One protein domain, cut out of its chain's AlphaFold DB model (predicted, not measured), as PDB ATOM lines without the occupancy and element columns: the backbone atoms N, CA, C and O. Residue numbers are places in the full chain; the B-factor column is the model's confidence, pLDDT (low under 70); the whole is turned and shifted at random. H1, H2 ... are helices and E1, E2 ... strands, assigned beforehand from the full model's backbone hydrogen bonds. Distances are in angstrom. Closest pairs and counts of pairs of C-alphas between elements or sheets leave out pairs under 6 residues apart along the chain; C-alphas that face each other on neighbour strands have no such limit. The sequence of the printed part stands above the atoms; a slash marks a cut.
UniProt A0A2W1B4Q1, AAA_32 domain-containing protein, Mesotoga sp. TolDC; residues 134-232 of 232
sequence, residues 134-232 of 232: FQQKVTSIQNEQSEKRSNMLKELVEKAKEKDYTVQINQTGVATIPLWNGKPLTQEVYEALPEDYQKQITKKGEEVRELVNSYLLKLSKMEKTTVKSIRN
ATOM      1  N   PHE A 134     109.403  97.176 120.348       88.19
ATOM      2  CA  PHE A 134     109.659  97.611 121.721       88.19
ATOM      3  C   PHE A 134     110.828  98.600 121.774       88.19
ATOM      4  O   PHE A 134     110.706  99.669 122.377       88.19
ATOM      5  N   GLN A 135     111.940  98.291 121.104       89.75
ATOM      6  CA  GLN A 135     113.120  99.160 121.056       89.75
ATOM      7  C   GLN A 135     112.822 100.506 120.384       89.75
ATOM      8  O   GLN A 135     113.248 101.554 120.877       89.75
ATOM      9  N   GLN A 136     112.032 100.510 119.308       91.75
ATOM     10  CA  GLN A 136     111.570 101.726 118.642       91.75
ATOM     11  C   GLN A 136     110.684 102.565 119.570       91.75
ATOM     12  O   GLN A 136     110.881 103.778 119.671       91.75
ATOM     13  N   LYS A 137     109.761 101.942 120.315       89.75
ATOM     14  CA  LYS A 137     108.913 102.643 121.292       89.75
ATOM     15  C   LYS A 137     109.737 103.251 122.429       89.75
ATOM     16  O   LYS A 137     109.530 104.413 122.775       89.75
ATOM     17  N   VAL A 138     110.705 102.513 122.974       90.25
ATOM     18  CA  VAL A 138     111.633 103.027 123.997       90.25
ATOM     19  C   VAL A 138     112.430 104.213 123.456       90.25
ATOM     20  O   VAL A 138     112.481 105.259 124.102       90.25
ATOM     21  N   THR A 139     112.995 104.079 122.257       91.69
ATOM     22  CA  THR A 139     113.771 105.140 121.601       91.69
ATOM     23  C   THR A 139     112.912 106.378 121.340       91.69
ATOM     24  O   THR A 139     113.343 107.496 121.613       91.69
ATOM     25  N   SER A 140     111.669 106.204 120.884       92.56
ATOM     26  CA  SER A 140     110.707 107.294 120.685       92.56
ATOM     27  C   SER A 140     110.433 108.058 121.984       92.56
ATOM     28  O   SER A 140     110.561 109.283 122.008       92.56
ATOM     29  N   ILE A 141     110.154 107.346 123.082       91.62
ATOM     30  CA  ILE A 141     109.930 107.949 124.403       91.62
ATOM     31  C   ILE A 141     111.185 108.695 124.877       91.62
ATOM     32  O   ILE A 141     111.091 109.808 125.393       91.62
ATOM     33  N   GLN A 142     112.371 108.110 124.702       90.38
ATOM     34  CA  GLN A 142     113.635 108.750 125.078       90.38
ATOM     35  C   GLN A 142     113.899 110.023 124.267       90.38
ATOM     36  O   GLN A 142     114.300 111.035 124.845       90.38
ATOM     37  N   ASN A 143     113.630 109.999 122.962       92.75
ATOM     38  CA  ASN A 143     113.795 111.153 122.082       92.75
ATOM     39  C   ASN A 143     112.838 112.288 122.458       92.75
ATOM     40  O   ASN A 143     113.288 113.419 122.639       92.75
ATOM     41  N   GLU A 144     111.555 111.986 122.673       91.62
ATOM     42  CA  GLU A 144     110.554 112.970 123.107       91.62
ATOM     43  C   GLU A 144     110.965 113.638 124.433       91.62
ATOM     44  O   GLU A 144     110.836 114.850 124.620       91.62
ATOM     45  N   GLN A 145     111.505 112.853 125.366       89.00
ATOM     46  CA  GLN A 145     111.956 113.350 126.665       89.00
ATOM     47  C   GLN A 145     113.249 114.162 126.571       89.00
ATOM     48  O   GLN A 145     113.392 115.179 127.255       89.00
ATOM     49  N   SER A 146     114.179 113.754 125.708       89.88
ATOM     50  CA  SER A 146     115.398 114.511 125.411       89.88
ATOM     51  C   SER A 146     115.063 115.878 124.808       89.88
ATOM     52  O   SER A 146     115.607 116.900 125.234       89.88
ATOM     53  N   GLU A 147     114.099 115.924 123.886       93.06
ATOM     54  CA  GLU A 147     113.626 117.162 123.273       93.06
ATOM     55  C   GLU A 147     112.960 118.084 124.302       93.06
ATOM     56  O   GLU A 147     113.334 119.253 124.425       93.06
ATOM     57  N   LYS A 148     112.046 117.553 125.127       90.56
ATOM     58  CA  LYS A 148     111.422 118.304 126.231       90.56
ATOM     59  C   LYS A 148     112.460 118.865 127.198       90.56
ATOM     60  O   LYS A 148     112.385 120.039 127.562       90.56
ATOM     61  N   ARG A 149     113.464 118.067 127.575       88.69
ATOM     62  CA  ARG A 149     114.580 118.507 128.424       88.69
ATOM     63  C   ARG A 149     115.369 119.636 127.771       88.69
ATOM     64  O   ARG A 149     115.623 120.643 128.426       88.69
ATOM     65  N   SER A 150     115.740 119.487 126.502       90.50
ATOM     66  CA  SER A 150     116.473 120.508 125.746       90.50
ATOM     67  C   SER A 150     115.703 121.830 125.702       90.50
ATOM     68  O   SER A 150     116.260 122.882 126.011       90.50
ATOM     69  N   ASN A 151     114.397 121.775 125.429       92.81
ATOM     70  CA  ASN A 151     113.536 122.955 125.380       92.81
ATOM     71  C   ASN A 151     113.388 123.630 126.752       92.81
ATOM     72  O   ASN A 151     113.517 124.848 126.843       92.81
ATOM     73  N   MET A 152     113.218 122.865 127.835       89.81
ATOM     74  CA  MET A 152     113.181 123.417 129.196       89.81
ATOM     75  C   MET A 152     114.499 124.084 129.607       89.81
ATOM     76  O   MET A 152     114.485 125.093 130.307       89.81
ATOM     77  N   LEU A 153     115.641 123.527 129.192       88.81
ATOM     78  CA  LEU A 153     116.948 124.125 129.466       88.81
ATOM     79  C   LEU A 153     117.163 125.414 128.676       88.81
ATOM     80  O   LEU A 153     117.659 126.387 129.242       88.81
ATOM     81  N   LYS A 154     116.758 125.447 127.402       90.81
ATOM     82  CA  LYS A 154     116.772 126.676 126.596       90.81
ATOM     83  C   LYS A 154     115.921 127.765 127.247       90.81
ATOM     84  O   LYS A 154     116.423 128.860 127.470       90.81
ATOM     85  N   GLU A 155     114.695 127.428 127.647       92.38
ATOM     86  CA  GLU A 155     113.782 128.360 128.318       92.38
ATOM     87  C   GLU A 155     114.363 128.880 129.648       92.38
ATOM     88  O   GLU A 155     114.261 130.067 129.954       92.38
ATOM     89  N   LEU A 156     115.022 128.018 130.432       90.94
ATOM     90  CA  LEU A 156     115.704 128.420 131.667       90.94
ATOM     91  C   LEU A 156     116.840 129.416 131.399       90.94
ATOM     92  O   LEU A 156     116.967 130.409 132.114       90.94
ATOM     93  N   VAL A 157     117.667 129.155 130.382       90.12
ATOM     94  CA  VAL A 157     118.783 130.035 130.008       90.12
ATOM     95  C   VAL A 157     118.271 131.383 129.498       90.12
ATOM     96  O   VAL A 157     118.846 132.409 129.850       90.12
ATOM     97  N   GLU A 158     117.197 131.411 128.709       91.69
ATOM     98  CA  GLU A 158     116.584 132.657 128.228       91.69
ATOM     99  C   GLU A 158     116.016 133.496 129.378       91.69
ATOM    100  O   GLU A 158     116.391 134.659 129.523       91.69
ATOM    101  N   LYS A 159     115.224 132.894 130.272       91.25
ATOM    102  CA  LYS A 159     114.675 133.592 131.450       91.25
ATOM    103  C   LYS A 159     115.748 134.071 132.427       91.25
ATOM    104  O   LYS A 159     115.566 135.083 133.099       91.25
ATOM    105  N   ALA A 160     116.868 133.354 132.532       90.75
ATOM    106  CA  ALA A 160     118.009 133.816 133.315       90.75
ATOM    107  C   ALA A 160     118.700 135.018 132.651       90.75
ATOM    108  O   ALA A 160     119.043 135.974 133.346       90.75
ATOM    109  N   LYS A 161     118.846 135.013 131.316       90.12
ATOM    110  CA  LYS A 161     119.441 136.128 130.559       90.12
ATOM    111  C   LYS A 161     118.631 137.413 130.678       90.12
ATOM    112  O   LYS A 161     119.234 138.472 130.803       90.12
ATOM    113  N   GLU A 162     117.301 137.330 130.710       90.81
ATOM    114  CA  GLU A 162     116.416 138.481 130.976       90.81
ATOM    115  C   GLU A 162     116.691 139.152 132.331       90.81
ATOM    116  O   GLU A 162     116.402 140.332 132.518       90.81
ATOM    117  N   LYS A 163     117.268 138.407 133.280       89.00
ATOM    118  CA  LYS A 163     117.666 138.895 134.604       89.00
ATOM    119  C   LYS A 163     119.160 139.212 134.702       89.00
ATOM    120  O   LYS A 163     119.646 139.386 135.812       89.00
ATOM    121  N   ASP A 164     119.878 139.301 133.582       89.44
ATOM    122  CA  ASP A 164     121.333 139.487 133.528       89.44
ATOM    123  C   ASP A 164     122.111 138.331 134.180       89.44
ATOM    124  O   ASP A 164     123.121 138.538 134.841       89.44
ATOM    125  N   TYR A 165     121.656 137.090 134.008       91.50
ATOM    126  CA  TYR A 165     122.363 135.887 134.454       91.50
ATOM    127  C   TYR A 165     122.485 134.863 133.326       91.50
ATOM    128  O   TYR A 165     121.692 134.815 132.391       91.50
ATOM    129  N   THR A 166     123.472 133.983 133.425       89.50
ATOM    130  CA  THR A 166     123.545 132.758 132.627       89.50
ATOM    131  C   THR A 166     123.571 131.542 133.542       89.50
ATOM    132  O   THR A 166     124.049 131.607 134.677       89.50
ATOM    133  N   VAL A 167     123.038 130.429 133.047       88.94
ATOM    134  CA  VAL A 167     122.971 129.164 133.777       88.94
ATOM    135  C   VAL A 167     123.821 128.143 133.042       88.94
ATOM    136  O   VAL A 167     123.617 127.895 131.855       88.94
ATOM    137  N   GLN A 168     124.765 127.537 133.755       84.44
ATOM    138  CA  GLN A 168     125.565 126.423 133.263       84.44
ATOM    139  C   GLN A 168     125.312 125.197 134.128       84.44
ATOM    140  O   GLN A 168     125.324 125.271 135.356       84.44
ATOM    141  N   ILE A 169     125.069 124.062 133.480       78.12
ATOM    142  CA  ILE A 169     124.875 122.782 134.153       78.12
ATOM    143  C   ILE A 169     126.119 121.953 133.892       78.12
ATOM    144  O   ILE A 169     126.364 121.536 132.761       78.12
ATOM    145  N   ASN A 170     126.885 121.718 134.949       78.31
ATOM    146  CA  ASN A 170     128.102 120.926 134.913       78.31
ATOM    147  C   ASN A 170     127.903 119.650 135.742       78.31
ATOM    148  O   ASN A 170     126.912 119.493 136.455       78.31
ATOM    149  N   GLN A 171     128.873 118.737 135.685       66.31
ATOM    150  CA  GLN A 171     128.819 117.463 136.417       66.31
ATOM    151  C   GLN A 171     128.719 117.639 137.946       66.31
ATOM    152  O   GLN A 171     128.212 116.759 138.633       66.31
ATOM    153  N   THR A 172     129.171 118.779 138.478       60.12
ATOM    154  CA  THR A 172     129.156 119.124 139.909       60.12
ATOM    155  C   THR A 172     127.904 119.878 140.365       60.12
ATOM    156  O   THR A 172     127.738 120.097 141.563       60.12
ATOM    157  N   GLY A 173     127.016 120.277 139.449       71.75
ATOM    158  CA  GLY A 173     125.782 120.989 139.780       71.75
ATOM    159  C   GLY A 173     125.449 122.123 138.813       71.75
ATOM    160  O   GLY A 173     125.977 122.208 137.703       71.75
ATOM    161  N   VAL A 174     124.538 122.995 139.245       82.44
ATOM    162  CA  VAL A 174     124.093 124.155 138.463       82.44
ATOM    163  C   VAL A 174     124.790 125.417 138.953       82.44
ATOM    164  O   VAL A 174     124.657 125.786 140.118       82.44
ATOM    165  N   ALA A 175     125.511 126.085 138.055       82.81
ATOM    166  CA  ALA A 175     126.149 127.370 138.296       82.81
ATOM    167  C   ALA A 175     125.315 128.499 137.677       82.81
ATOM    168  O   ALA A 175     125.024 128.492 136.480       82.81
ATOM    169  N   THR A 176     124.947 129.479 138.498       87.00
ATOM    170  CA  THR A 176     124.307 130.734 138.080       87.00
ATOM    171  C   THR A 176     125.348 131.841 138.087       87.00
ATOM    172  O   THR A 176     125.884 132.166 139.147       87.00
ATOM    173  N   ILE A 177     125.641 132.416 136.925       87.62
ATOM    174  CA  ILE A 177     126.720 133.394 136.750       87.62
ATOM    175  C   ILE A 177     126.101 134.738 136.341       87.62
ATOM    176  O   ILE A 177     125.391 134.768 135.333       87.62
ATOM    177  N   PRO A 178     126.340 135.836 137.081       88.94
ATOM    178  CA  PRO A 178     125.861 137.161 136.695       88.94
ATOM    179  C   PRO A 178     126.533 137.648 135.405       88.94
ATOM    180  O   PRO A 178     127.686 137.322 135.115       88.94
ATOM    181  N   LEU A 179     125.810 138.448 134.630       87.25
ATOM    182  CA  LEU A 179     126.242 139.059 133.380       87.25
ATOM    183  C   LEU A 179     126.317 140.581 133.542       87.25
ATOM    184  O   LEU A 179     125.452 141.205 134.149       87.25
ATOM    185  N   TRP A 180     127.333 141.189 132.940       81.25
ATOM    186  CA  TRP A 180     127.489 142.634 132.814       81.25
ATOM    187  C   TRP A 180     127.796 142.976 131.358       81.25
ATOM    188  O   TRP A 180     128.755 142.457 130.781       81.25
ATOM    189  N   ASN A 181     126.952 143.795 130.722       76.38
ATOM    190  CA  ASN A 181     126.998 144.059 129.275       76.38
ATOM    191  C   ASN A 181     127.078 142.771 128.423       76.38
ATOM    192  O   ASN A 181     127.837 142.690 127.456       76.38
ATOM    193  N   GLY A 182     126.334 141.731 128.819       75.50
ATOM    194  CA  GLY A 182     126.290 140.442 128.118       75.50
ATOM    195  C   GLY A 182     127.514 139.539 128.313       75.50
ATOM    196  O   GLY A 182     127.565 138.464 127.715       75.50
ATOM    197  N   LYS A 183     128.489 139.929 129.144       82.50
ATOM    198  CA  LYS A 183     129.671 139.118 129.476       82.50
ATOM    199  C   LYS A 183     129.605 138.615 130.922       82.50
ATOM    200  O   LYS A 183     129.103 139.348 131.769       82.50
ATOM    201  N   PRO A 184     130.112 137.405 131.225       85.62
ATOM    202  CA  PRO A 184     130.232 136.920 132.598       85.62
ATOM    203  C   PRO A 184     130.967 137.926 133.481       85.62
ATOM    204  O   PRO A 184     132.066 138.368 133.144       85.62
ATOM    205  N   LEU A 185     130.342 138.297 134.592       84.62
ATOM    206  CA  LEU A 185     130.902 139.223 135.560       84.62
ATOM    207  C   LEU A 185     131.962 138.499 136.401       84.62
ATOM    208  O   LEU A 185     131.680 137.473 137.019       84.62
ATOM    209  N   THR A 186     133.186 139.024 136.408       83.38
ATOM    210  CA  THR A 186     134.264 138.532 137.272       83.38
ATOM    211  C   THR A 186     134.163 139.152 138.663       83.38
ATOM    212  O   THR A 186     133.610 140.240 138.833       83.38
ATOM    213  N   GLN A 187     134.728 138.469 139.659       79.12
ATOM    214  CA  GLN A 187     134.715 138.913 141.055       79.12
ATOM    215  C   GLN A 187     135.298 140.329 141.226       79.12
ATOM    216  O   GLN A 187     134.702 141.168 141.892       79.12
ATOM    217  N   GLU A 188     136.403 140.621 140.540       79.69
ATOM    218  CA  GLU A 188     137.075 141.929 140.562       79.69
ATOM    219  C   GLU A 188     136.178 143.066 140.047       79.69
ATOM    220  O   GLU A 188     136.182 144.171 140.585       79.69
ATOM    221  N   VAL A 189     135.374 142.798 139.011       79.06
ATOM    222  CA  VAL A 189     134.450 143.791 138.447       79.06
ATOM    223  C   VAL A 189     133.233 143.957 139.352       79.06
ATOM    224  O   VAL A 189     132.754 145.074 139.499       79.06
ATOM    225  N   TYR A 190     132.757 142.885 139.990       81.12
ATOM    226  CA  TYR A 190     131.663 142.955 140.962       81.12
ATOM    227  C   TYR A 190     132.018 143.844 142.165       81.12
ATOM    228  O   TYR A 190     131.222 144.695 142.556       81.12
ATOM    229  N   GLU A 191     133.228 143.696 142.707       82.88
ATOM    230  CA  GLU A 191     133.717 144.476 143.853       82.88
ATOM    231  C   GLU A 191     133.945 145.958 143.518       82.88
ATOM    232  O   GLU A 191     133.808 146.815 144.389       82.88
ATOM    233  N   ALA A 192     134.221 146.274 142.250       83.25
ATOM    234  CA  ALA A 192     134.361 147.645 141.762       83.25
ATOM    235  C   ALA A 192     133.016 148.360 141.493       83.25
ATOM    236  O   ALA A 192     133.012 149.561 141.206       83.25
ATOM    237  N   LEU A 193     131.876 147.657 141.554       82.31
ATOM    238  CA  LEU A 193     130.550 148.254 141.348       82.31
ATOM    239  C   LEU A 193     130.056 149.006 142.596       82.31
ATOM    240  O   LEU A 193     130.346 148.585 143.714       82.31
ATOM    241  N   PRO A 194     129.233 150.061 142.438       88.19
ATOM    242  CA  PRO A 194     128.591 150.731 143.569       88.19
ATOM    243  C   PRO A 194     127.693 149.781 144.379       88.19
ATOM    244  O   PRO A 194     127.043 148.903 143.803       88.19
ATOM    245  N   GLU A 195     127.578 149.999 145.695       83.69
ATOM    246  CA  GLU A 195     126.774 149.151 146.598       83.69
ATOM    247  C   GLU A 195     125.325 148.949 146.124       83.69
ATOM    248  O   GLU A 195     124.773 147.854 146.245       83.69
ATOM    249  N   ASP A 196     124.701 149.977 145.544       83.31
ATOM    250  CA  ASP A 196     123.329 149.886 145.032       83.31
ATOM    251  C   ASP A 196     123.200 148.907 143.857       83.31
ATOM    252  O   ASP A 196     122.194 148.202 143.734       83.31
ATOM    253  N   TYR A 197     124.232 148.810 143.014       81.12
ATOM    254  CA  TYR A 197     124.286 147.840 141.920       81.12
ATOM    255  C   TYR A 197     124.591 146.432 142.436       81.12
ATOM    256  O   TYR A 197     123.963 145.474 141.982       81.12
ATOM    257  N   GLN A 198     125.471 146.291 143.432       82.00
ATOM    258  CA  GLN A 198     125.733 145.004 144.090       82.00
ATOM    259  C   GLN A 198     124.461 144.435 144.747       82.00
ATOM    260  O   GLN A 198     124.146 143.251 144.585       82.00
ATOM    261  N   LYS A 199     123.658 145.281 145.411       85.31
ATOM    262  CA  LYS A 199     122.355 144.891 145.985       85.31
ATOM    263  C   LYS A 199     121.358 144.441 144.915       85.31
ATOM    264  O   LYS A 199     120.662 143.447 145.113       85.31
ATOM    265  N   GLN A 200     121.300 145.130 143.773       84.69
ATOM    266  CA  GLN A 200     120.430 144.742 142.655       84.69
ATOM    267  C   GLN A 200     120.832 143.401 142.030       84.69
ATOM    268  O   GLN A 200     119.957 142.576 141.767       84.69
ATOM    269  N   ILE A 201     122.132 143.167 141.828       85.56
ATOM    270  CA  ILE A 201     122.655 141.886 141.332       85.56
ATOM    271  C   ILE A 201     122.292 140.772 142.317       85.56
ATOM    272  O   ILE A 201     121.689 139.784 141.916       85.56
ATOM    273  N   THR A 202     122.553 140.968 143.612       85.19
ATOM    274  CA  THR A 202     122.220 139.986 144.658       85.19
ATOM    275  C   THR A 202     120.735 139.611 144.642       85.19
ATOM    276  O   THR A 202     120.402 138.428 144.596       85.19
ATOM    277  N   LYS A 203     119.837 140.604 144.579       88.12
ATOM    278  CA  LYS A 203     118.384 140.383 144.533       88.12
ATOM    279  C   LYS A 203     117.939 139.624 143.276       88.12
ATOM    280  O   LYS A 203     117.179 138.665 143.370       88.12
ATOM    281  N   LYS A 204     118.438 140.011 142.094       88.12
ATOM    282  CA  LYS A 204     118.176 139.278 140.841       88.12
ATOM    283  C   LYS A 204     118.719 137.845 140.910       88.12
ATOM    284  O   LYS A 204     118.080 136.927 140.402       88.12
ATOM    285  N   GLY A 205     119.860 137.643 141.568       87.31
ATOM    286  CA  GLY A 205     120.465 136.335 141.793       87.31
ATOM    287  C   GLY A 205     119.594 135.395 142.625       87.31
ATOM    288  O   GLY A 205     119.487 134.216 142.285       87.31
ATOM    289  N   GLU A 206     118.925 135.898 143.664       88.50
ATOM    290  CA  GLU A 206     117.951 135.122 144.449       88.50
ATOM    291  C   GLU A 206     116.768 134.664 143.582       88.50
ATOM    292  O   GLU A 206     116.452 133.473 143.553       88.50
ATOM    293  N   GLU A 207     116.190 135.566 142.784       89.31
ATOM    294  CA  GLU A 207     115.085 135.243 141.869       89.31
ATOM    295  C   GLU A 207     115.493 134.210 140.800       89.31
ATOM    296  O   GLU A 207     114.737 133.287 140.481       89.31
ATOM    297  N   VAL A 208     116.708 134.324 140.250       90.38
ATOM    298  CA  VAL A 208     117.260 133.343 139.299       90.38
ATOM    299  C   VAL A 208     117.486 131.992 139.978       90.38
ATOM    300  O   VAL A 208     117.236 130.950 139.372       90.38
ATOM    301  N   ARG A 209     117.913 131.973 141.244       88.00
ATOM    302  CA  ARG A 209     118.116 130.735 142.007       88.00
ATOM    303  C   ARG A 209     116.805 129.990 142.246       88.00
ATOM    304  O   ARG A 209     116.755 128.773 142.069       88.00
ATOM    305  N   GLU A 210     115.738 130.700 142.601       90.38
ATOM    306  CA  GLU A 210     114.395 130.123 142.732       90.38
ATOM    307  C   GLU A 210     113.886 129.562 141.402       90.38
ATOM    308  O   GLU A 210     113.386 128.431 141.344       90.38
ATOM    309  N   LEU A 211     114.083 130.312 140.313       90.50
ATOM    310  CA  LEU A 211     113.747 129.871 138.964       90.50
ATOM    311  C   LEU A 211     114.474 128.563 138.615       90.50
ATOM    312  O   LEU A 211     113.821 127.587 138.245       90.50
ATOM    313  N   VAL A 212     115.796 128.504 138.800       89.81
ATOM    314  CA  VAL A 212     116.612 127.302 138.562       89.81
ATOM    315  C   VAL A 212     116.106 126.117 139.385       89.81
ATOM    316  O   VAL A 212     115.880 125.041 138.829       89.81
ATOM    317  N   ASN A 213     115.854 126.308 140.682       89.81
ATOM    318  CA  ASN A 213     115.337 125.254 141.557       89.81
ATOM    319  C   ASN A 213     113.989 124.706 141.062       89.81
ATOM    320  O   ASN A 213     113.775 123.492 141.051       89.81
ATOM    321  N   SER A 214     113.090 125.576 140.594       91.25
ATOM    322  CA  SER A 214     111.793 125.154 140.054       91.25
ATOM    323  C   SER A 214     111.931 124.291 138.790       91.25
ATOM    324  O   SER A 214     111.217 123.295 138.639       91.25
ATOM    325  N   TYR A 215     112.877 124.619 137.905       90.06
ATOM    326  CA  TYR A 215     113.156 123.846 136.694       90.06
ATOM    327  C   TYR A 215     113.824 122.511 137.023       90.06
ATOM    328  O   TYR A 215     113.424 121.491 136.469       90.06
ATOM    329  N   LEU A 216     114.758 122.477 137.978       87.44
ATOM    330  CA  LEU A 216     115.371 121.232 138.454       87.44
ATOM    331  C   LEU A 216     114.338 120.256 139.027       87.44
ATOM    332  O   LEU A 216     114.361 119.067 138.708       87.44
ATOM    333  N   LEU A 217     113.376 120.752 139.811       88.94
ATOM    334  CA  LEU A 217     112.277 119.929 140.321       88.94
ATOM    335  C   LEU A 217     111.400 119.373 139.192       88.94
ATOM    336  O   LEU A 217     110.992 118.210 139.245       88.94
ATOM    337  N   LYS A 218     111.106 120.178 138.165       89.62
ATOM    338  CA  LYS A 218     110.352 119.725 136.986       89.62
ATOM    339  C   LYS A 218     111.129 118.668 136.192       89.62
ATOM    340  O   LYS A 218     110.538 117.651 135.842       89.62
ATOM    341  N   LEU A 219     112.434 118.855 135.982       87.19
ATOM    342  CA  LEU A 219     113.304 117.881 135.313       87.19
ATOM    343  C   LEU A 219     113.351 116.545 136.073       87.19
ATOM    344  O   LEU A 219     113.142 115.496 135.474       87.19
ATOM    345  N   SER A 220     113.509 116.575 137.400       86.44
ATOM    346  CA  SER A 220     113.488 115.358 138.227       86.44
ATOM    347  C   SER A 220     112.135 114.629 138.181       86.44
ATOM    348  O   SER A 220     112.079 113.400 138.119       86.44
ATOM    349  N   LYS A 221     111.015 115.368 138.189       89.12
ATOM    350  CA  LYS A 221     109.677 114.773 138.011       89.12
ATOM    351  C   LYS A 221     109.532 114.116 136.639       89.12
ATOM    352  O   LYS A 221     108.971 113.026 136.552       89.12
ATOM    353  N   MET A 222     110.052 114.765 135.602       86.50
ATOM    354  CA  MET A 222     110.017 114.278 134.229       86.50
ATOM    355  C   MET A 222     110.804 112.968 134.067       86.50
ATOM    356  O   MET A 222     110.276 112.010 133.507       86.50
ATOM    357  N   GLU A 223     111.996 112.858 134.658       83.75
ATOM    358  CA  GLU A 223     112.773 111.606 134.677       83.75
ATOM    359  C   GLU A 223     111.991 110.446 135.314       83.75
ATOM    360  O   GLU A 223     111.926 109.351 134.752       83.75
ATOM    361  N   LYS A 224     111.314 110.690 136.446       85.75
ATOM    362  CA  LYS A 224     110.457 109.679 137.093       85.75
ATOM    363  C   LYS A 224     109.299 109.239 136.198       85.75
ATOM    364  O   LYS A 224     108.962 108.055 136.174       85.75
ATOM    365  N   THR A 225     108.679 110.169 135.469       85.62
ATOM    366  CA  THR A 225     107.608 109.825 134.524       85.62
ATOM    367  C   THR A 225     108.122 109.024 133.336       85.62
ATOM    368  O   THR A 225     107.456 108.073 132.953       85.62
ATOM    369  N   THR A 226     109.319 109.311 132.819       83.19
ATOM    370  CA  THR A 226     109.935 108.546 131.723       83.19
ATOM    371  C   THR A 226     110.143 107.086 132.101       83.19
ATOM    372  O   THR A 226     109.736 106.195 131.360       83.19
ATOM    373  N   VAL A 227     110.701 106.826 133.288       83.19
ATOM    374  CA  VAL A 227     110.876 105.455 133.797       83.19
ATOM    375  C   VAL A 227     109.528 104.740 133.916       83.19
ATOM    376  O   VAL A 227     109.416 103.565 133.578       83.19
ATOM    377  N   LYS A 228     108.481 105.451 134.350       84.50
ATOM    378  CA  LYS A 228     107.125 104.897 134.435       84.50
ATOM    379  C   LYS A 228     106.518 104.612 133.054       84.50
ATOM    380  O   LYS A 228     105.846 103.600 132.912       84.50
ATOM    381  N   SER A 229     106.766 105.463 132.060       83.06
ATOM    382  CA  SER A 229     106.281 105.279 130.687       83.06
ATOM    383  C   SER A 229     106.989 104.148 129.945       83.06
ATOM    384  O   SER A 229     106.364 103.511 129.116       83.06
ATOM    385  N   ILE A 230     108.268 103.887 130.235       82.88
ATOM    386  CA  ILE A 230     108.995 102.729 129.681       82.88
ATOM    387  C   ILE A 230     108.527 101.422 130.340       82.88
ATOM    388  O   ILE A 230     108.553 100.366 129.719       82.88
ATOM    389  N   ARG A 231     108.100 101.485 131.608       77.62
ATOM    390  CA  ARG A 231     107.612 100.326 132.365       77.62
ATOM    391  C   ARG A 231     106.202  99.862 131.960       77.62
ATOM    392  O   ARG A 231     105.875  98.712 132.241       77.62
ATOM    393  N   ASN A 232     105.384 100.738 131.373       65.81
ATOM    394  CA  ASN A 232     103.980 100.495 131.009       65.81
ATOM    395  C   ASN A 232     103.805 100.279 129.499       65.81
ATOM    396  O   ASN A 232     102.924  99.476 129.136       65.81
TER     397      ASN A 232
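This is residues 134 to 232 of the 232 residues of the protein "AAA_32 domain-containing protein" of Mesotoga sp. TolDC (UniProt A0A2W1B4Q1). Two long helices, H1 and H3, run side by side and opposite ways as a rod, and a small hairpin of two strands, E1 and E2, packs across one side of both near the later residues of H1. H3 runs on beyond H1, and residues 191 to 197, of which 195 to 197 belong to H3, stick out at that end, next to the short H2. The printed part has 99 residues, with three named helices and two named strands in the order H1, E1, E2, H2, H3; the sheet E1 - E2 is antiparallel and the class is mostly helix. It is loose, with a radius of gyration of the C-alphas of 17.6 A and spans of 60 by 23 by 20 A.

H1, residues 134 to 161, begins with C-alpha 134 at (109.659, 97.611, 121.721) and is 40.7 A long. E1 is residues 165 to 170, 16.0 A, and E2 is residues 173 to 180, 22.8 A. H2 is residues 187 to 191, 6.3 A. H3, residues 195 to 231, is 54.3 A long and ends with C-alpha 231 at (107.612, 100.326, 132.365).

H1 and H3 touch at a shallow tilt of 9 degrees, opposite ways; their closest C-alphas, of Ala 160 and Val 208, are 6.0 A apart. E1 and E2 form an antiparallel hairpin, with N 168 and O 175 at 2.9 A and N 175 and O 168 at 2.8 A, within hydrogen-bond range. The closest C-alphas of H1 and E1, of Ala 160 and Thr 166, are 5.7 A apart. Those of E2 and H3, of Thr 176 and Arg 209, are 7.3 A apart. H2 is close to but not clearly touching H3, with the C-alphas of Tyr 190 and Gln 198 closest at 7.0 A, and H2 is apart from H1 and E1. In H1, H2 and H3 every O i to N i+4 pair is within hydrogen-bond range.

The two C-alphas farthest apart, of Phe 134 and Pro 194, are 60.5 A apart. The printed part has no cut and no long link. Residues 171 to 172 and residue 232, the chain's last, have pLDDT under 70.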